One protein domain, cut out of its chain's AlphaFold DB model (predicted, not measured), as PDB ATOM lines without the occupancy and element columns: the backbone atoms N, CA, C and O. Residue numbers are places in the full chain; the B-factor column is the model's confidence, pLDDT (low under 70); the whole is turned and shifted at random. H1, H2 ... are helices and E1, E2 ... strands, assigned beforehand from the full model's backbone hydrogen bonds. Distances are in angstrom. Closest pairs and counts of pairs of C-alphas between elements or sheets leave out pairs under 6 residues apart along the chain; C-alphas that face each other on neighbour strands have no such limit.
ATOM      1  N   SER A   5     163.706 147.862 163.657       90.31
ATOM      2  CA  SER A   5     164.530 147.537 164.820       90.31
ATOM      3  C   SER A   5     165.751 146.736 164.388       90.31
ATOM      4  O   SER A   5     165.598 145.703 163.752       90.31
ATOM      5  N   MET A   6     166.940 147.126 164.833       91.44
ATOM      6  CA  MET A   6     168.131 146.281 164.797       91.44
ATOM      7  C   MET A   6     168.184 145.420 166.064       91.44
ATOM      8  O   MET A   6     168.091 145.939 167.184       91.44
ATOM      9  N   ARG A   7     168.298 144.102 165.901       89.06
ATOM     10  CA  ARG A   7     168.213 143.099 166.974       89.06
ATOM     11  C   ARG A   7     169.318 142.051 166.820       89.06
ATOM     12  O   ARG A   7     169.780 141.842 165.705       89.06
ATOM     13  N   PRO A   8     169.726 141.354 167.892       84.19
ATOM     14  CA  PRO A   8     170.450 140.094 167.769       84.19
ATOM     15  C   PRO A   8     169.642 139.093 166.941       84.19
ATOM     16  O   PRO A   8     168.424 138.990 167.112       84.19
ATOM     17  N   SER A   9     170.312 138.350 166.066       78.31
ATOM     18  CA  SER A   9     169.670 137.317 165.259       78.31
ATOM     19  C   SER A   9     169.069 136.216 166.140       78.31
ATOM     20  O   SER A   9     169.563 135.930 167.231       78.31
ATOM     21  N   ALA A  10     168.025 135.541 165.654       67.69
ATOM     22  CA  ALA A  10     167.389 134.432 166.373       67.69
ATOM     23  C   ALA A  10     168.385 133.335 166.782       67.69
ATOM     24  O   ALA A  10     168.297 132.782 167.875       67.69
ATOM     25  N   SER A  11     169.345 133.042 165.899       64.00
ATOM     26  CA  SER A  11     170.358 132.018 166.128       64.00
ATOM     27  C   SER A  11     171.350 132.422 167.221       64.00
ATOM     28  O   SER A  11     171.822 131.566 167.964       64.00
ATOM     29  N   THR A  12     171.631 133.720 167.368       63.53
ATOM     30  CA  THR A  12     172.548 134.231 168.395       63.53
ATOM     31  C   THR A  12     171.862 134.590 169.705       63.53
ATOM     32  O   THR A  12     172.556 134.622 170.717       63.53
ATOM     33  N   LYS A  13     170.546 134.866 169.689       71.00
ATOM     34  CA  LYS A  13     169.737 135.585 170.696       71.00
ATOM     35  C   LYS A  13     170.164 135.353 172.159       71.00
ATOM     36  O   LYS A  13     169.542 134.570 172.880       71.00
ATOM     37  N   PRO A  14     171.156 136.106 172.671       72.25
ATOM     38  CA  PRO A  14     171.643 135.929 174.035       72.25
ATOM     39  C   PRO A  14     170.968 136.913 175.004       72.25
ATOM     40  O   PRO A  14     171.108 136.800 176.223       72.25
ATOM     41  N   THR A  15     170.249 137.897 174.455       84.75
ATOM     42  CA  THR A  15     169.605 139.012 175.143       84.75
ATOM     43  C   THR A  15     168.443 139.563 174.308       84.75
ATOM     44  O   THR A  15     168.379 139.350 173.097       84.75
ATOM     45  N   ASN A  16     167.546 140.309 174.958       88.06
ATOM     46  CA  ASN A  16     166.391 140.967 174.337       88.06
ATOM     47  C   ASN A  16     166.645 142.455 174.030       88.06
ATOM     48  O   ASN A  16     165.695 143.219 173.867       88.06
ATOM     49  N   LEU A  17     167.904 142.902 174.015       91.44
ATOM     50  CA  LEU A  17     168.252 144.278 173.656       91.44
ATOM     51  C   LEU A  17     168.056 144.528 172.159       91.44
ATOM     52  O   LEU A  17     168.462 143.711 171.338       91.44
ATOM     53  N   CYS A  18     167.507 145.685 171.803       91.50
ATOM     54  CA  CYS A  18     167.443 146.160 170.424       91.50
ATOM     55  C   CYS A  18     167.667 147.666 170.340       91.50
ATOM     56  O   CYS A  18     167.527 148.388 171.327       91.50
ATOM     57  N   VAL A  19     167.943 148.149 169.132       93.19
ATOM     58  CA  VAL A  19     167.944 149.579 168.823       93.19
ATOM     59  C   VAL A  19     166.885 149.836 167.762       93.19
ATOM     60  O   VAL A  19     166.851 149.158 166.741       93.19
ATOM     61  N   ASN A  20     165.982 150.776 168.016       92.56
ATOM     62  CA  ASN A  20     164.887 151.117 167.112       92.56
ATOM     63  C   ASN A  20     165.156 152.452 166.444       92.56
ATOM     64  O   ASN A  20     165.650 153.368 167.102       92.56
ATOM     65  N   PHE A  21     164.760 152.574 165.185       92.31
ATOM     66  CA  PHE A  21     164.725 153.868 164.529       92.31
ATOM     67  C   PHE A  21     163.477 154.650 164.975       92.31
ATOM     68  O   PHE A  21     162.337 154.207 164.798       92.31
ATOM     69  N   GLU A  22     163.695 155.806 165.593       88.25
ATOM     70  CA  GLU A  22     162.697 156.808 165.949       88.25
ATOM     71  C   GLU A  22     162.455 157.725 164.748       88.25
ATOM     72  O   GLU A  22     163.118 158.743 164.566       88.25
ATOM     73  N   GLN A  23     161.466 157.356 163.934       78.94
ATOM     74  CA  GLN A  23     161.135 158.059 162.696       78.94
ATOM     75  C   GLN A  23     160.851 159.559 162.892       78.94
ATOM     76  O   GLN A  23     161.273 160.370 162.075       78.94
ATOM     77  N   GLU A  24     160.165 159.946 163.972       78.56
ATOM     78  CA  GLU A  24     159.837 161.357 164.238       78.56
ATOM     79  C   GLU A  24     161.059 162.214 164.591       78.56
ATOM     80  O   GLU A  24     161.033 163.424 164.385       78.56
ATOM     81  N   ALA A  25     162.110 161.596 165.134       76.38
ATOM     82  CA  ALA A  25     163.301 162.281 165.626       76.38
ATOM     83  C   ALA A  25     164.537 162.067 164.738       76.38
ATOM     84  O   ALA A  25     165.587 162.625 165.048       76.38
ATOM     85  N   GLY A  26     164.432 161.252 163.680       77.69
ATOM     86  CA  GLY A  26     165.551 160.943 162.784       77.69
ATOM     87  C   GLY A  26     166.715 160.262 163.508       77.69
ATOM     88  O   GLY A  26     167.873 160.592 163.282       77.69
ATOM     89  N   GLY A  27     166.436 159.357 164.451       85.06
ATOM     90  CA  GLY A  27     167.475 158.853 165.350       85.06
ATOM     91  C   GLY A  27     167.263 157.425 165.818       85.06
ATOM     92  O   GLY A  27     166.185 156.861 165.695       85.06
ATOM     93  N   TRP A  28     168.306 156.827 166.381       92.12
ATOM     94  CA  TRP A  28     168.266 155.463 166.901       92.12
ATOM     95  C   TRP A  28     168.197 155.452 168.429       92.12
ATOM     96  O   TRP A  28     168.940 156.170 169.099       92.12
ATOM     97  N   LYS A  29     167.345 154.593 168.999       92.69
ATOM     98  CA  LYS A  29     167.164 154.467 170.450       92.69
ATOM     99  C   LYS A  29     167.145 153.029 170.938       92.69
ATOM    100  O   LYS A  29     166.425 152.178 170.419       92.69
ATOM    101  N   MET A  30     167.889 152.793 172.015       93.19
ATOM    102  CA  MET A  30     167.922 151.518 172.723       93.19
ATOM    103  C   MET A  30     166.574 151.187 173.379       93.19
ATOM    104  O   MET A  30     165.958 152.034 174.027       93.19
ATOM    105  N   SER A  31     166.149 149.932 173.265       91.94
ATOM    106  CA  SER A  31     164.977 149.378 173.944       91.94
ATOM    107  C   SER A  31     165.148 147.871 174.174       91.94
ATOM    108  O   SER A  31     166.220 147.300 173.962       91.94
ATOM    109  N   THR A  32     164.073 147.221 174.608       90.19
ATOM    110  CA  THR A  32     163.946 145.767 174.681       90.19
ATOM    111  C   THR A  32     162.767 145.285 173.850       90.19
ATOM    112  O   THR A  32     161.754 145.979 173.765       90.19
ATOM    113  N   PHE A  33     162.862 144.080 173.298       85.88
ATOM    114  CA  PHE A  33     161.791 143.446 172.526       85.88
ATOM    115  C   PHE A  33     161.254 142.175 173.212       85.88
ATOM    116  O   PHE A  33     161.954 141.558 174.017       85.88
ATOM    117  N   SER A  34     160.007 141.791 172.913       77.31
ATOM    118  CA  SER A  34     159.363 140.574 173.441       77.31
ATOM    119  C   SER A  34     159.422 139.383 172.483       77.31
ATOM    120  O   SER A  34     159.513 138.248 172.941       77.31
ATOM    121  N   ASP A  35     159.392 139.644 171.176       69.69
ATOM    122  CA  ASP A  35     159.137 138.620 170.158       69.69
ATOM    123  C   ASP A  35     160.436 138.112 169.520       69.69
ATOM    124  O   ASP A  35     161.398 138.862 169.353       69.69
ATOM    125  N   ASP A  36     160.490 136.835 169.149       63.28
ATOM    126  CA  ASP A  36     161.638 136.282 168.429       63.28
ATOM    127  C   ASP A  36     161.676 136.833 166.994       63.28
ATOM    128  O   ASP A  36     160.724 136.608 166.244       63.28
ATOM    129  N   PRO A  37     162.736 137.557 166.575       62.28
ATOM    130  CA  PRO A  37     162.909 137.842 165.159       62.28
ATOM    131  C   PRO A  37     163.114 136.519 164.404       62.28
ATOM    132  O   PRO A  37     163.686 135.574 164.945       62.28
ATOM    133  N   THR A  38     162.668 136.438 163.154       57.59
ATOM    134  CA  THR A  38     163.062 135.361 162.235       57.59
ATOM    135  C   THR A  38     164.520 135.537 161.784       57.59
ATOM    136  O   THR A  38     165.141 136.555 162.086       57.59
ATOM    137  N   GLN A  39     165.091 134.487 161.170       55.81
ATOM    138  CA  GLN A  39     166.511 134.321 160.801       55.81
ATOM    139  C   GLN A  39     167.265 135.629 160.494       55.81
ATOM    140  O   GLN A  39     166.793 136.464 159.732       55.81
ATOM    141  N   GLY A  40     168.462 135.776 161.071       52.84
ATOM    142  CA  GLY A  40     169.339 136.926 160.836       52.84
ATOM    143  C   GLY A  40     170.626 136.560 160.108       52.84
ATOM    144  O   GLY A  40     171.051 135.406 160.140       52.84
ATOM    145  N   ASN A  41     171.245 137.568 159.496       66.06
ATOM    146  CA  ASN A  41     172.532 137.513 158.808       66.06
ATOM    147  C   ASN A  41     173.315 138.812 159.094       66.06
ATOM    148  O   ASN A  41     172.697 139.799 159.468       66.06
ATOM    149  N   ALA A  42     174.628 138.813 158.848       57.94
ATOM    150  CA  ALA A  42     175.621 139.856 159.146       57.94
ATOM    151  C   ALA A  42     175.861 140.132 160.644       57.94
ATOM    152  O   ALA A  42     175.012 140.629 161.380       57.94
ATOM    153  N   PHE A  43     177.082 139.823 161.091       68.56
ATOM    154  CA  PHE A  43     177.595 140.111 162.436       68.56
ATOM    155  C   PHE A  43     176.663 139.716 163.594       68.56
ATOM    156  O   PHE A  43     176.623 140.405 164.607       68.56
ATOM    157  N   GLY A  44     175.906 138.625 163.458       70.38
ATOM    158  CA  GLY A  44     174.980 138.147 164.486       70.38
ATOM    159  C   GLY A  44     173.761 139.041 164.735       70.38
ATOM    160  O   GLY A  44     173.106 138.881 165.765       70.38
ATOM    161  N   LEU A  45     173.436 139.970 163.832       79.25
ATOM    162  CA  LEU A  45     172.276 140.854 163.952       79.25
ATOM    163  C   LEU A  45     171.206 140.559 162.889       79.25
ATOM    164  O   LEU A  45     171.377 139.729 162.000       79.25
ATOM    165  N   CYS A  46     170.050 141.194 163.032       85.38
ATOM    166  CA  CYS A  46     169.016 141.289 162.018       85.38
ATOM    167  C   CYS A  46     168.253 142.603 162.158       85.38
ATOM    168  O   CYS A  46     168.159 143.184 163.245       85.38
ATOM    169  N   PHE A  47     167.670 143.042 161.051       88.31
ATOM    170  CA  PHE A  47     166.672 144.097 161.051       88.31
ATOM    171  C   PHE A  47     165.283 143.467 161.069       88.31
ATOM    172  O   PHE A  47     165.035 142.456 160.422       88.31
ATOM    173  N   TYR A  48     164.385 144.049 161.850       86.12
ATOM    174  CA  TYR A  48     163.007 143.606 161.985       86.12
ATOM    175  C   TYR A  48     162.070 144.799 161.857       86.12
ATOM    176  O   TYR A  48     162.207 145.776 162.597       86.12
ATOM    177  N   SER A  49     161.074 144.675 160.986       85.44
ATOM    178  CA  SER A  49     159.920 145.566 160.925       85.44
ATOM    179  C   SER A  49     158.658 144.769 161.273       85.44
ATOM    180  O   SER A  49     158.438 143.709 160.694       85.44
ATOM    181  N   PRO A  50     157.791 145.251 162.184       80.88
ATOM    182  CA  PRO A  50     156.462 144.669 162.362       80.88
ATOM    183  C   PRO A  50     155.488 145.067 161.238       80.88
ATOM    184  O   PRO A  50     154.361 144.579 161.208       80.88
ATOM    185  N   LEU A  51     155.878 146.002 160.365       84.06
ATOM    186  CA  LEU A  51     155.073 146.489 159.251       84.06
ATOM    187  C   LEU A  51     155.534 145.841 157.945       84.06
ATOM    188  O   LEU A  51     156.732 145.812 157.665       84.06
ATOM    189  N   GLU A  52     154.570 145.404 157.132       86.06
ATOM    190  CA  GLU A  52     154.810 144.918 155.765       86.06
ATOM    191  C   GLU A  52     155.484 145.996 154.908       86.06
ATOM    192  O   GLU A  52     156.435 145.717 154.182       86.06
ATOM    193  N   THR A  53     155.040 147.243 155.068       88.38
ATOM    194  CA  THR A  53     155.567 148.404 154.356       88.38
ATOM    195  C   THR A  53     155.994 149.485 155.338       88.38
ATOM    196  O   THR A  53     155.311 149.771 156.324       88.38
ATOM    197  N   VAL A  54     157.123 150.113 155.034       88.31
ATOM    198  CA  VAL A  54     157.715 151.232 155.754       88.31
ATOM    199  C   VAL A  54     157.633 152.475 154.877       88.31
ATOM    200  O   VAL A  54     158.282 152.555 153.836       88.31
ATOM    201  N   ASP A  55     156.854 153.457 155.324       89.81
ATOM    202  CA  ASP A  55     156.842 154.790 154.726       89.81
ATOM    203  C   ASP A  55     157.870 155.670 155.435       89.81
ATOM    204  O   ASP A  55     157.758 155.910 156.639       89.81
ATOM    205  N   ILE A  56     158.850 156.177 154.693       90.38
ATOM    206  CA  ILE A  56     159.943 157.010 155.202       90.38
ATOM    207  C   ILE A  56     160.189 158.186 154.252       90.38
ATOM    208  O   ILE A  56     159.983 158.068 153.045       90.38
ATOM    209  N   THR A  57     160.584 159.352 154.762       92.81
ATOM    210  CA  THR A  57     161.028 160.446 153.884       92.81
ATOM    211  C   THR A  57     162.463 160.223 153.412       92.81
ATOM    212  O   THR A  57     163.217 159.446 153.999       92.81
ATOM    213  N   THR A  58     162.862 160.918 152.349       93.00
ATOM    214  CA  THR A  58     164.246 160.890 151.855       93.00
ATOM    215  C   THR A  58     165.244 161.308 152.937       93.00
ATOM    216  O   THR A  58     166.260 160.643 153.122       93.00
ATOM    217  N   GLU A  59     164.926 162.361 153.691       93.00
ATOM    218  CA  GLU A  59     165.739 162.819 154.822       93.00
ATOM    219  C   GLU A  59     165.811 161.771 155.936       93.00
ATOM    220  O   GLU A  59     166.904 161.401 156.347       93.00
ATOM    221  N   GLN A  60     164.674 161.198 156.343       92.69
ATOM    222  CA  GLN A  60     164.642 160.162 157.379       92.69
ATOM    223  C   GLN A  60     165.435 158.910 156.977       92.69
ATOM    224  O   GLN A  60     166.044 158.271 157.833       92.69
ATOM    225  N   LEU A  61     165.438 158.538 155.693       93.44
ATOM    226  CA  LEU A  61     166.268 157.440 155.198       93.44
ATOM    227  C   LEU A  61     167.760 157.797 155.266       93.44
ATOM    228  O   LEU A  61     168.573 156.958 155.657       93.44
ATOM    229  N   GLY A  62     168.112 159.045 154.941       94.38
ATOM    230  CA  GLY A  62     169.452 159.592 155.147       94.38
ATOM    231  C   GLY A  62     169.888 159.516 156.612       94.38
ATOM    232  O   GLY A  62     170.936 158.942 156.899       94.38
ATOM    233  N   ASP A  63     169.053 159.995 157.533       93.56
ATOM    234  CA  ASP A  63     169.302 159.961 158.979       93.56
ATOM    235  C   ASP A  63     169.446 158.527 159.508       93.56
ATOM    236  O   ASP A  63     170.312 158.232 160.334       93.56
ATOM    237  N   MET A  64     168.619 157.602 159.011       93.81
ATOM    238  CA  MET A  64     168.688 156.185 159.363       93.81
ATOM    239  C   MET A  64     170.041 155.581 158.977       93.81
ATOM    240  O   MET A  64     170.663 154.920 159.814       93.81
ATOM    241  N   ILE A  65     170.502 155.834 157.746       94.88
ATOM    242  CA  ILE A  65     171.794 155.358 157.238       94.88
ATOM    243  C   ILE A  65     172.950 156.033 157.983       94.88
ATOM    244  O   ILE A  65     173.873 155.343 158.409       94.88
ATOM    245  N   ALA A  66     172.897 157.348 158.204       94.19
ATOM    246  CA  ALA A  66     173.916 158.075 158.963       94.19
ATOM    247  C   ALA A  66     174.019 157.586 160.417       94.19
ATOM    248  O   ALA A  66     175.101 157.450 160.977       94.19
ATOM    249  N   GLY A  67     172.891 157.248 161.035       93.69
ATOM    250  CA  GLY A  67     172.864 156.726 162.396       93.69
ATOM    251  C   GLY A  67     173.261 155.251 162.534       93.69
ATOM    252  O   GLY A  67     173.382 154.778 163.665       93.69
ATOM    253  N   LEU A  68     173.453 154.518 161.431       93.38
ATOM    254  CA  LEU A  68     173.631 153.062 161.432       93.38
ATOM    255  C   LEU A  68     174.881 152.609 162.205       93.38
ATOM    256  O   LEU A  68     174.785 151.712 163.044       93.38
ATOM    257  N   GLU A  69     176.033 153.251 161.978       91.81
ATOM    258  CA  GLU A  69     177.278 152.968 162.713       91.81
ATOM    259  C   GLU A  69     177.087 153.167 164.222       91.81
ATOM    260  O   GLU A  69     177.345 152.267 165.023       91.81
ATOM    261  N   GLY A  70     176.549 154.325 164.615       93.19
ATOM    262  CA  GLY A  70     176.299 154.644 166.019       93.19
ATOM    263  C   GLY A  70     175.302 153.687 166.675       93.19
ATOM    264  O   GLY A  70     175.471 153.311 167.837       93.19
ATOM    265  N   ALA A  71     174.280 153.248 165.937       93.75
ATOM    266  CA  ALA A  71     173.314 152.269 166.414       93.75
ATOM    267  C   ALA A  71     173.965 150.897 166.639       93.75
ATOM    268  O   ALA A  71     173.697 150.254 167.661       93.75
ATOM    269  N   TYR A  72     174.824 150.455 165.715       92.38
ATOM    270  CA  TYR A  72     175.522 149.175 165.821       92.38
ATOM    271  C   TYR A  72     176.481 149.184 167.011       92.38
ATOM    272  O   TYR A  72     176.420 148.296 167.865       92.38
ATOM    273  N   ASP A  73     177.281 150.242 167.141       92.44
ATOM    274  CA  ASP A  73     178.180 150.458 168.272       92.44
ATOM    275  C   ASP A  73     177.422 150.465 169.598       92.44
ATOM    276  O   ASP A  73     177.837 149.832 170.576       92.44
ATOM    277  N   MET A  74     176.285 151.160 169.647       94.81
ATOM    278  CA  MET A  74     175.442 151.208 170.833       94.81
ATOM    279  C   MET A  74     174.932 149.812 171.198       94.81
ATOM    280  O   MET A  74     175.017 149.422 172.368       94.81
ATOM    281  N   LEU A  75     174.422 149.045 170.231       93.25
ATOM    282  CA  LEU A  75     173.929 147.691 170.473       93.25
ATOM    283  C   LEU A  75     175.051 146.768 170.946       93.25
ATOM    284  O   LEU A  75     174.928 146.155 172.008       93.25
ATOM    285  N   ALA A  76     176.168 146.736 170.221       92.00
ATOM    286  CA  ALA A  76     177.299 145.875 170.531       92.00
ATOM    287  C   ALA A  76     177.854 146.143 171.930       92.00
ATOM    288  O   ALA A  76     178.033 145.213 172.717       92.00
ATOM    289  N   ASN A  77     178.046 147.413 172.296       94.94
ATOM    290  CA  ASN A  77     178.523 147.774 173.628       94.94
ATOM    291  C   ASN A  77     177.550 147.353 174.737       94.94
ATOM    292  O   ASN A  77     177.981 146.935 175.810       94.94
ATOM    293  N   ASN A  78     176.237 147.453 174.512       94.56
ATOM    294  CA  ASN A  78     175.258 147.065 175.529       94.56
ATOM    295  C   ASN A  78     175.084 145.546 175.648       94.56
ATOM    296  O   ASN A  78     174.862 145.063 176.759       94.56
ATOM    297  N   ILE A  79     175.259 144.792 174.559       91.94
ATOM    298  CA  ILE A  79     175.370 143.328 174.613       91.94
ATOM    299  C   ILE A  79     176.644 142.933 175.366       91.94
ATOM    300  O   ILE A  79     176.592 142.108 176.276       91.94
ATOM    301  N   PHE A  80     177.776 143.565 175.049       92.69
ATOM    302  CA  PHE A  80     179.066 143.255 175.663       92.69
ATOM    303  C   PHE A  80     179.088 143.510 177.175       92.69
ATOM    304  O   PHE A  80     179.673 142.733 177.914       92.69
ATOM    305  N   LYS A  81     178.369 144.518 177.684       94.56
ATOM    306  CA  LYS A  81     178.187 144.712 179.141       94.56
ATOM    307  C   LYS A  81     177.540 143.515 179.851       94.56
ATOM    308  O   LYS A  81     177.650 143.405 181.067       94.56
ATOM    309  N   GLN A  82     176.834 142.653 179.120       91.94
ATOM    310  CA  GLN A  82     176.192 141.442 179.639       91.94
ATOM    311  C   GLN A  82     177.022 140.178 179.356       91.94
ATOM    312  O   GLN A  82     176.531 139.073 179.593       91.94
ATOM    313  N   SER A  83     178.259 140.319 178.862       90.62
ATOM    314  CA  SER A  83     179.082 139.216 178.360       90.62
ATOM    315  C   SER A  83     179.230 138.075 179.355       90.62
ATOM    316  O   SER A  83     179.019 136.932 178.976       90.62
ATOM    317  N   ASP A  84     179.510 138.349 180.630       89.06
ATOM    318  CA  ASP A  84     179.723 137.292 181.631       89.06
ATOM    319  C   ASP A  84     178.473 136.422 181.817       89.06
ATOM    320  O   ASP A  84     178.546 135.193 181.834       89.06
ATOM    321  N   SER A  85     177.301 137.059 181.887       89.19
ATOM    322  CA  SER A  85     176.012 136.366 181.995       89.19
ATOM    323  C   SER A  85     175.707 135.550 180.741       89.19
ATOM    324  O   SER A  85     175.236 134.415 180.832       89.19
ATOM    325  N   ILE A  86     176.018 136.098 179.566       86.31
ATOM    326  CA  ILE A  86     175.829 135.422 178.280       86.31
ATOM    327  C   ILE A  86     176.761 134.206 178.169       86.31
ATOM    328  O   ILE A  86     176.294 133.103 177.894       86.31
ATOM    329  N   ILE A  87     178.056 134.374 178.446       86.44
ATOM    330  CA  ILE A  87     179.074 133.322 178.324       86.44
ATOM    331  C   ILE A  87     178.937 132.241 179.392       86.44
ATOM    332  O   ILE A  87     179.245 131.086 179.118       86.44
ATOM    333  N   SER A  88     178.387 132.550 180.567       82.50
ATOM    334  CA  SER A  88     178.084 131.523 181.577       82.50
ATOM    335  C   SER A  88     177.149 130.414 181.065       82.50
ATOM    336  O   SER A  88     177.102 129.326 181.637       82.50
ATOM    337  N   LYS A  89     176.415 130.682 179.976       76.50
ATOM    338  CA  LYS A  89     175.500 129.745 179.318       76.50
ATOM    339  C   LYS A  89     176.141 128.994 178.146       76.50
ATOM    340  O   LYS A  89     175.463 128.181 177.524       76.50
ATOM    341  N   THR A  90     177.407 129.262 177.825       73.94
ATOM    342  CA  THR A  90     178.123 128.656 176.695       73.94
ATOM    343  C   THR A  90     179.235 127.707 177.171       73.94
ATOM    344  O   THR A  90     179.693 127.807 178.312       73.94
ATOM    345  N   PRO A  91     179.727 126.787 176.315       74.44
ATOM    346  CA  PRO A  91     180.804 125.855 176.675       74.44
ATOM    347  C   PRO A  91     182.173 126.506 176.942       74.44
ATOM    348  O   PRO A  91     183.081 125.836 177.427       74.44
ATOM    349  N   PHE A  92     182.346 127.789 176.613       78.44
ATOM    350  CA  PHE A  92     183.637 128.481 176.693       78.44
ATOM    351  C   PHE A  92     183.996 128.920 178.117       78.44
ATOM    352  O   PHE A  92     185.170 129.142 178.407       78.44
ATOM    353  N   GLY A  93     183.009 129.045 179.012       74.94
ATOM    354  CA  GLY A  93     183.190 129.294 180.447       74.94
ATOM    355  C   GLY A  93     183.702 130.688 180.840       74.94
ATOM    356  O   GLY A  93     183.375 131.156 181.926       74.94
ATOM    357  N   THR A  94     184.466 131.376 179.981       86.88
ATOM    358  CA  THR A  94     184.964 132.745 180.208       86.88
ATOM    359  C   THR A  94     184.932 133.578 178.931       86.88
ATOM    360  O   THR A  94     185.076 133.051 177.824       86.88
ATOM    361  N   VAL A  95     184.764 134.896 179.084       86.88
ATOM    362  CA  VAL A  95     184.796 135.843 177.957       86.88
ATOM    363  C   VAL A  95     186.147 135.782 177.248       86.88
ATOM    364  O   VAL A  95     186.179 135.736 176.026       86.88
ATOM    365  N   ASP A  96     187.257 135.686 177.981       87.06
ATOM    366  CA  ASP A  96     188.591 135.611 177.377       87.06
ATOM    367  C   ASP A  96     188.755 134.386 176.471       87.06
ATOM    368  O   ASP A  96     189.246 134.517 175.350       87.06
ATOM    369  N   MET A  97     188.299 133.208 176.913       84.06
ATOM    370  CA  MET A  97     188.327 132.001 176.080       84.06
ATOM    371  C   MET A  97     187.430 132.153 174.851       84.06
ATOM    372  O   MET A  97     187.850 131.825 173.747       84.06
ATOM    373  N   PHE A  98     186.230 132.707 175.022       83.94
ATOM    374  CA  PHE A  98     185.298 132.955 173.922       83.94
ATOM    375  C   PHE A  98     185.861 133.917 172.864       83.94
ATOM    376  O   PHE A  98     185.694 133.718 171.662       83.94
ATOM    377  N   MET A  99     186.566 134.959 173.303       83.69
ATOM    378  CA  MET A  99     187.168 135.966 172.427       83.69
ATOM    379  C   MET A  99     188.380 135.434 171.651       83.69
ATOM    380  O   MET A  99     188.738 136.009 170.626       83.69
ATOM    381  N   GLN A 100     188.995 134.337 172.102       79.00
ATOM    382  CA  GLN A 100     190.113 133.674 171.420       79.00
ATOM    383  C   GLN A 100     189.668 132.703 170.316       79.00
ATOM    384  O   GLN A 100     190.494 132.296 169.500       79.00
ATOM    385  N   CYS A 101     188.386 132.330 170.266       69.50
ATOM    386  CA  CYS A 101     187.877 131.327 169.325       69.50
ATOM    387  C   CYS A 101     187.783 131.812 167.875       69.50
ATOM    388  O   CYS A 101     187.708 130.985 166.970       69.50
ATOM    389  N   ILE A 102     187.835 133.125 167.647       64.06
ATOM    390  CA  ILE A 102     187.923 133.707 166.310       64.06
ATOM    391  C   ILE A 102     189.227 134.500 166.209       64.06
ATOM    392  O   ILE A 102     189.422 135.450 166.974       64.06
ATOM    393  N   PRO A 103     190.136 134.152 165.280       56.06
ATOM    394  CA  PRO A 103     191.339 134.935 165.065       56.06
ATOM    395  C   PRO A 103     190.955 136.358 164.652       56.06
ATOM    396  O   PRO A 103     190.310 136.559 163.624       56.06
ATOM    397  N   ARG A 104     191.406 137.356 165.421       54.50
ATOM    398  CA  ARG A 104     191.228 138.784 165.094       54.50
ATOM    399  C   ARG A 104     191.701 139.139 163.675       54.50
ATOM    400  O   ARG A 104     191.184 140.074 163.090       54.50
ATOM    401  N   GLY A 105     192.634 138.366 163.110       45.31
ATOM    402  CA  GLY A 105     193.221 138.590 161.784       45.31
ATOM    403  C   GLY A 105     192.318 138.331 160.571       45.31
ATOM    404  O   GLY A 105     192.819 138.421 159.459       45.31
ATOM    405  N   ILE A 106     191.036 137.986 160.756       50.19
ATOM    406  CA  ILE A 106     190.050 137.884 159.659       50.19
ATOM    407  C   ILE A 106     189.241 139.187 159.514       50.19
ATOM    408  O   ILE A 106     188.562 139.379 158.512       50.19
ATOM    409  N   PHE A 107     189.309 140.096 160.491       53.00
ATOM    410  CA  PHE A 107     188.467 141.288 160.513       53.00
ATOM    411  C   PHE A 107     189.322 142.542 160.550       53.00
ATOM    412  O   PHE A 107     190.108 142.757 161.471       53.00
ATOM    413  N   GLU A 108     189.180 143.336 159.501       56.97
ATOM    414  CA  GLU A 108     190.022 144.487 159.233       56.97
ATOM    415  C   GLU A 108     189.746 145.639 160.214       56.97
ATOM    416  O   GLU A 108     188.637 145.808 160.731       56.97
ATOM    417  N   GLU A 109     190.785 146.433 160.501       59.09
ATOM    418  CA  GLU A 109     190.680 147.658 161.310       59.09
ATOM    419  C   GLU A 109     189.920 148.777 160.573       59.09
ATOM    420  O   GLU A 109     189.492 149.746 161.203       59.09
ATOM    421  N   GLN A 110     189.739 148.625 159.257       60.75
ATOM    422  CA  GLN A 110     189.018 149.522 158.357       60.75
ATOM    423  C   GLN A 110     188.059 148.717 157.465       60.75
ATOM    424  O   GLN A 110     188.202 147.499 157.391       60.75
ATOM    425  N   PRO A 111     187.048 149.344 156.837       63.34
ATOM    426  CA  PRO A 111     186.170 148.643 155.910       63.34
ATOM    427  C   PRO A 111     186.985 148.149 154.709       63.34
ATOM    428  O   PRO A 111     187.735 148.937 154.129       63.34
ATOM    429  N   ASP A 112     186.831 146.881 154.315       65.94
ATOM    430  CA  ASP A 112     187.485 146.361 153.109       65.94
ATOM    431  C   ASP A 112     186.776 146.914 151.868       65.94
ATOM    432  O   ASP A 112     185.851 146.310 151.319       65.94
ATOM    433  N   GLU A 113     187.218 148.077 151.399       68.00
ATOM    434  CA  GLU A 113     186.680 148.705 150.191       68.00
ATOM    435  C   GLU A 113     186.838 147.826 148.941       68.00
ATOM    436  O   GLU A 113     186.092 147.995 147.974       68.00
ATOM    437  N   SER A 114     187.781 146.873 148.939       64.62
ATOM    438  CA  SER A 114     188.001 145.951 147.819       64.62
ATOM    439  C   SER A 114     186.938 144.853 147.731       64.62
ATOM    440  O   SER A 114     186.729 144.281 146.657       64.62
ATOM    441  N   SER A 115     186.216 144.613 148.829       66.00
ATOM    442  CA  SER A 115     185.072 143.700 148.884       66.00
ATOM    443  C   SER A 115     183.783 144.310 148.319       66.00
ATOM    444  O   SER A 115     182.834 143.582 148.012       66.00
ATOM    445  N   ILE A 116     183.745 145.636 148.136       76.19
ATOM    446  CA  ILE A 116     182.571 146.343 147.625       76.19
ATOM    447  C   ILE A 116     182.448 146.093 146.126       76.19
ATOM    448  O   ILE A 116     183.309 146.462 145.323       76.19
ATOM    449  N   ARG A 117     181.328 145.491 145.727       77.19
ATOM    450  CA  ARG A 117     181.019 145.251 144.319       77.19
ATOM    451  C   ARG A 117     180.994 146.575 143.550       77.19
ATOM    452  O   ARG A 117     180.252 147.488 143.900       77.19
ATOM    453  N   ASN A 176     161.455 165.793 151.877       91.56
ATOM    454  CA  ASN A 176     160.147 165.289 152.289       91.56
ATOM    455  C   ASN A 176     159.518 164.314 151.285       91.56
ATOM    456  O   ASN A 176     158.400 163.839 151.518       91.56
ATOM    457  N   ALA A 177     160.205 163.997 150.182       91.69
ATOM    458  CA  ALA A 177     159.724 162.997 149.243       91.69
ATOM    459  C   ALA A 177     159.571 161.657 149.968       91.69
ATOM    460  O   ALA A 177     160.519 161.155 150.580       91.69
ATOM    461  N   LYS A 178     158.358 161.100 149.911       90.50
ATOM    462  CA  LYS A 178     158.023 159.827 150.545       90.50
ATOM    463  C   LYS A 178     158.540 158.666 149.712       90.50
ATOM    464  O   LYS A 178     158.284 158.595 148.512       90.50
ATOM    465  N   ILE A 179     159.196 157.742 150.390       89.25
ATOM    466  CA  ILE A 179     159.677 156.473 149.874       89.25
ATOM    467  C   ILE A 179     158.914 155.392 150.637       89.25
ATOM    468  O   ILE A 179     158.817 155.445 151.863       89.25
ATOM    469  N   SER A 180     158.345 154.442 149.906       89.38
ATOM    470  CA  SER A 180     157.629 153.307 150.480       89.38
ATOM    471  C   SER A 180     158.398 152.047 150.106       89.38
ATOM    472  O   SER A 180     158.594 151.780 148.920       89.38
ATOM    473  N   LEU A 181     158.894 151.330 151.109       88.19
ATOM    474  CA  LEU A 181     159.708 150.121 150.951       88.19
ATOM    475  C   LEU A 181     159.048 148.974 151.702       88.19
ATOM    476  O   LEU A 181     158.417 149.204 152.736       88.19
ATOM    477  N   GLN A 182     159.212 147.739 151.230       89.56
ATOM    478  CA  GLN A 182     158.865 146.598 152.072       89.56
ATOM    479  C   GLN A 182     159.790 146.587 153.295       89.56
ATOM    480  O   GLN A 182     160.967 146.946 153.201       89.56
ATOM    481  N   GLY A 183     159.250 146.225 154.459       85.56
ATOM    482  CA  GLY A 183     160.020 146.204 155.705       85.56
ATOM    483  C   GLY A 183     161.223 145.264 155.632       85.56
ATOM    484  O   GLY A 183     162.296 145.611 156.126       85.56
ATOM    485  N   ASP A 184     161.049 144.123 154.961       84.50
ATOM    486  CA  ASP A 184     162.104 143.136 154.739       84.50
ATOM    487  C   ASP A 184     163.176 143.677 153.779       84.50
ATOM    488  O   ASP A 184     164.350 143.662 154.140       84.50
ATOM    489  N   ASP A 185     162.791 144.281 152.646       88.25
ATOM    490  CA  ASP A 185     163.728 144.909 151.695       88.25
ATOM    491  C   ASP A 185     164.573 146.010 152.357       88.25
ATOM    492  O   ASP A 185     165.784 146.099 152.153       88.25
ATOM    493  N   LEU A 186     163.945 146.858 153.181       90.00
ATOM    494  CA  LEU A 186     164.655 147.889 153.939       90.00
ATOM    495  C   LEU A 186     165.637 147.260 154.937       90.00
ATOM    496  O   LEU A 186     166.758 147.742 155.097       90.00
ATOM    497  N   GLY A 187     165.221 146.186 155.609       89.31
ATOM    498  CA  GLY A 187     166.073 145.439 156.523       89.31
ATOM    499  C   GLY A 187     167.279 144.816 155.822       89.31
ATOM    500  O   GLY A 187     168.400 144.980 156.299       89.31
ATOM    501  N   GLU A 188     167.070 144.155 154.684       86.94
ATOM    502  CA  GLU A 188     168.126 143.557 153.860       86.94
ATOM    503  C   GLU A 188     169.108 144.611 153.347       86.94
ATOM    504  O   GLU A 188     170.319 144.439 153.495       86.94
ATOM    505  N   MET A 189     168.597 145.740 152.850       90.62
ATOM    506  CA  MET A 189     169.407 146.867 152.393       90.62
ATOM    507  C   MET A 189     170.329 147.388 153.504       90.62
ATOM    508  O   MET A 189     171.527 147.564 153.282       90.62
ATOM    509  N   LEU A 190     169.817 147.631 154.713       91.69
ATOM    510  CA  LEU A 190     170.668 148.086 155.823       91.69
ATOM    511  C   LEU A 190     171.641 147.001 156.285       91.69
ATOM    512  O   LEU A 190     172.746 147.314 156.726       91.69
ATOM    513  N   ASN A 191     171.242 145.735 156.186       87.94
ATOM    514  CA  ASN A 191     172.073 144.616 156.589       87.94
ATOM    515  C   ASN A 191     173.278 144.419 155.668       87.94
ATOM    516  O   ASN A 191     174.395 144.233 156.145       87.94
ATOM    517  N   GLU A 192     173.063 144.492 154.354       87.50
ATOM    518  CA  GLU A 192     174.138 144.449 153.364       87.50
ATOM    519  C   GLU A 192     175.095 145.631 153.559       87.50
ATOM    520  O   GLU A 192     176.310 145.435 153.577       87.50
ATOM    521  N   LEU A 193     174.565 146.836 153.802       88.94
ATOM    522  CA  LEU A 193     175.388 148.016 154.075       88.94
ATOM    523  C   LEU A 193     176.230 147.852 155.348       88.94
ATOM    524  O   LEU A 193     177.422 148.161 155.354       88.94
ATOM    525  N   LEU A 194     175.626 147.337 156.423       87.75
ATOM    526  CA  LEU A 194     176.330 147.041 157.666       87.75
ATOM    527  C   LEU A 194     177.426 145.997 157.427       87.75
ATOM    528  O   LEU A 194     178.552 146.200 157.875       87.75
ATOM    529  N   TYR A 195     177.123 144.915 156.701       82.50
ATOM    530  CA  TYR A 195     178.091 143.876 156.343       82.50
ATOM    531  C   TYR A 195     179.297 144.445 155.592       82.50
ATOM    532  O   TYR A 195     180.438 144.115 155.900       82.50
ATOM    533  N   MET A 196     179.017 145.325 154.635       83.06
ATOM    534  CA  MET A 196     180.000 145.943 153.759       83.06
ATOM    535  C   MET A 196     180.934 146.915 154.487       83.06
ATOM    536  O   MET A 196     182.123 146.960 154.188       83.06
ATOM    537  N   LEU A 197     180.402 147.712 155.419       85.56
ATOM    538  CA  LEU A 197     181.132 148.847 155.992       85.56
ATOM    539  C   LEU A 197     181.657 148.617 157.412       85.56
ATOM    540  O   LEU A 197     182.527 149.354 157.873       85.56
ATOM    541  N   THR A 198     181.147 147.626 158.140       82.50
ATOM    542  CA  THR A 198     181.520 147.447 159.549       82.50
ATOM    543  C   THR A 198     182.918 146.858 159.703       82.50
ATOM    544  O   THR A 198     183.216 145.771 159.215       82.50
ATOM    545  N   CYS A 199     183.738 147.509 160.527       80.12
ATOM    546  CA  CYS A 199     185.018 146.980 161.004       80.12
ATOM    547  C   CYS A 199     184.855 146.359 162.398       80.12
ATOM    548  O   CYS A 199     184.186 146.939 163.258       80.12
ATOM    549  N   LEU A 200     185.538 145.248 162.698       80.12
ATOM    550  CA  LEU A 200     185.553 144.677 164.058       80.12
ATOM    551  C   LEU A 200     186.686 145.255 164.915       80.12
ATOM    552  O   LEU A 200     187.469 144.540 165.536       80.12
ATOM    553  N   ASN A 201     186.740 146.580 164.988       81.25
ATOM    554  CA  ASN A 201     187.797 147.333 165.663       81.25
ATOM    555  C   ASN A 201     187.657 147.417 167.198       81.25
ATOM    556  O   ASN A 201     188.492 148.026 167.866       81.25
ATOM    557  N   THR A 202     186.617 146.820 167.791       87.00
ATOM    558  CA  THR A 202     186.413 146.813 169.250       87.00
ATOM    559  C   THR A 202     186.062 145.425 169.774       87.00
ATOM    560  O   THR A 202     185.453 144.611 169.079       87.00
ATOM    561  N   ASN A 203     186.373 145.172 171.050       87.88
ATOM    562  CA  ASN A 203     185.992 143.924 171.720       87.88
ATOM    563  C   ASN A 203     184.479 143.687 171.701       87.88
ATOM    564  O   ASN A 203     184.059 142.546 171.580       87.88
ATOM    565  N   ALA A 204     183.664 144.741 171.792       90.44
ATOM    566  CA  ALA A 204     182.214 144.606 171.764       90.44
ATOM    567  C   ALA A 204     181.716 144.068 170.414       90.44
ATOM    568  O   ALA A 204     180.919 143.133 170.380       90.44
ATOM    569  N   LYS A 205     182.235 144.603 169.303       87.31
ATOM    570  CA  LYS A 205     181.899 144.141 167.948       87.31
ATOM    571  C   LYS A 205     182.381 142.715 167.699       87.31
ATOM    572  O   LYS A 205     181.612 141.879 167.231       87.31
ATOM    573  N   VAL A 206     183.625 142.418 168.087       84.69
ATOM    574  CA  VAL A 206     184.183 141.057 168.014       84.69
ATOM    575  C   VAL A 206     183.339 140.086 168.838       84.69
ATOM    576  O   VAL A 206     183.008 139.012 168.358       84.69
ATOM    577  N   PHE A 207     182.918 140.467 170.045       86.50
ATOM    578  CA  PHE A 207     182.076 139.621 170.888       86.50
ATOM    579  C   PHE A 207     180.738 139.292 170.220       86.50
ATOM    580  O   PHE A 207     180.347 138.128 170.183       86.50
ATOM    581  N   VAL A 208     180.051 140.296 169.666       85.31
ATOM    582  CA  VAL A 208     178.778 140.083 168.959       85.31
ATOM    583  C   VAL A 208     178.971 139.209 167.719       85.31
ATOM    584  O   VAL A 208     178.186 138.285 167.517       85.31
ATOM    585  N   LYS A 209     180.047 139.403 166.947       81.38
ATOM    586  CA  LYS A 209     180.375 138.494 165.840       81.38
ATOM    587  C   LYS A 209     180.651 137.070 166.330       81.38
ATOM    588  O   LYS A 209     180.167 136.118 165.726       81.38
ATOM    589  N   ASN A 210     181.382 136.906 167.431       80.81
ATOM    590  CA  ASN A 210     181.691 135.585 167.977       80.81
ATOM    591  C   ASN A 210     180.430 134.830 168.417       80.81
ATOM    592  O   ASN A 210     180.395 133.610 168.293       80.81
ATOM    593  N   LEU A 211     179.381 135.528 168.873       79.81
ATOM    594  CA  LEU A 211     178.087 134.904 169.187       79.81
ATOM    595  C   LEU A 211     177.450 134.230 167.964       79.81
ATOM    596  O   LEU A 211     176.761 133.226 168.122       79.81
ATOM    597  N   GLU A 212     177.701 134.745 166.760       73.81
ATOM    598  CA  GLU A 212     177.270 134.133 165.498       73.81
ATOM    599  C   GLU A 212     178.039 132.848 165.183       73.81
ATOM    600  O   GLU A 212     177.432 131.852 164.811       73.81
ATOM    601  N   SER A 213     179.370 132.851 165.328       66.62
ATOM    602  CA  SER A 213     180.205 131.714 164.897       66.62
ATOM    603  C   SER A 213     180.375 130.614 165.942       66.62
ATOM    604  O   SER A 213     180.882 129.548 165.616       66.62
ATOM    605  N   ALA A 214     179.998 130.862 167.195       62.12
ATOM    606  CA  ALA A 214     180.098 129.901 168.291       62.12
ATOM    607  C   ALA A 214     178.921 128.904 168.369       62.12
ATOM    608  O   ALA A 214     178.716 128.287 169.417       62.12
ATOM    609  N   GLN A 215     178.149 128.788 167.285       56.53
ATOM    610  CA  GLN A 215     177.009 127.880 167.135       56.53
ATOM    611  C   GLN A 215     177.438 126.497 166.649       56.53
ATOM    612  O   GLN A 215     178.298 126.424 165.741       56.53
TER     613      GLN A 215
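AT A GLANCE: This is residues 5 to 117 and 176 to 215 of the 215 residues of an uncharacterized protein of Lachnospiraceae bacterium 7_1_58FAA (UniProt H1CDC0). A strongly twisted sheet of four short strands, E3 - E2 - E1 - E4, is covered on one face by helices, H2 over its inner part and H5 over its E4 edge, with H1 near the E3 edge. A small ribbon of two strands, E5 and E6, sits at one end of the model beside H1 and H5, and H3, H4 and H6 gather at the opposite end, where H6 packs across H2. The printed part has 153 residues, with six named strands and six named helices in the order E1 E2 E3 E4 E5 H1 H2 H3 H4 E6 H5 H6. Both sheets are antiparallel, and the class is mixed, helices and strands. The whole is compact, with a radius of gyration of the C-alphas of 15.7 A and spans of 50 by 39 by 23 A.

HOW THE PARTS SIT: The sheet holds E1, residues 5 to 8, E2, residues 17 to 22, E3, residues 27 to 32, and E4, residues 45 to 48. E1 E2 E3 are a meander, each strand the antiparallel neighbour of the one before, and with E4 beside E1 they make a Greek key, four strands in a row with the first the antiparallel neighbour of the fourth. N 20 and O 29 are 2.8 A apart between the hairpin strands E2 and E3, N 6 and O 19 are 2.8 A apart between the hairpin strands E1 and E2, and N 7 and O 46 are 2.8 A apart between E1 and E4, each within hydrogen-bond range. H2, residues 68 to 80, is on the sheet at a height over the sheet of 8.2 A, over E2 and only just over E1, with 3 of its C-alphas on E1; it runs along the strands, at 22 degrees to E2 on the local plane. H5, residues 183 to 197, is over E4, and the C-alphas of Phe 47 and Gly 187, their closest, are 4.8 A apart. H1, residues 58 to 66, is also on the sheet; its closest C-alphas to E3 are Met 64 and Gly 27, 6.7 A apart. E5, residues 53 to 57, and E6, residues 178 to 182, are antiparallel neighbours, with N 54 and O 181 2.8 A apart. H6, residues 203 to 213, touches H2 about perpendicular at 81 degrees, closest at the C-alphas of Phe 80 and Ala 204, 5.2 A. H4, residues 95 to 100, touches H6, closest at Met 99 and Phe 207, 6.5 A between C-alphas, and touches H3, residues 83 to 87. Every O i to N i+4 pair is within hydrogen-bond range in H1, H2, H3, H4 and H5, and 6 of 7 are in H6.

IN THESE COORDINATES: E1 begins at C-alpha 5, (164.530, 147.537, 164.820). E2 is 15.7 A and E3 16.5 A from first to last C-alpha. H2 is 18.1 A long, H5 21.3 A and H6 15.1 A, with C-alpha 213 of H6 at (180.205, 131.714, 164.897).

THE WHOLE: The two C-alphas farthest apart, those of Gly 93 and Ala 177, are 51.6 A apart. Residues 118 to 175 are not printed, and C-alphas 117 and 176 are 30.0 A apart across the cut. The link from E3 to E4 is long, and residues 101 to 117 hold no named element. The mean pLDDT of the printed part is 81.8; residues 10 to 12, 35 to 43, 101 to 115 and 213 to 215 are under 70.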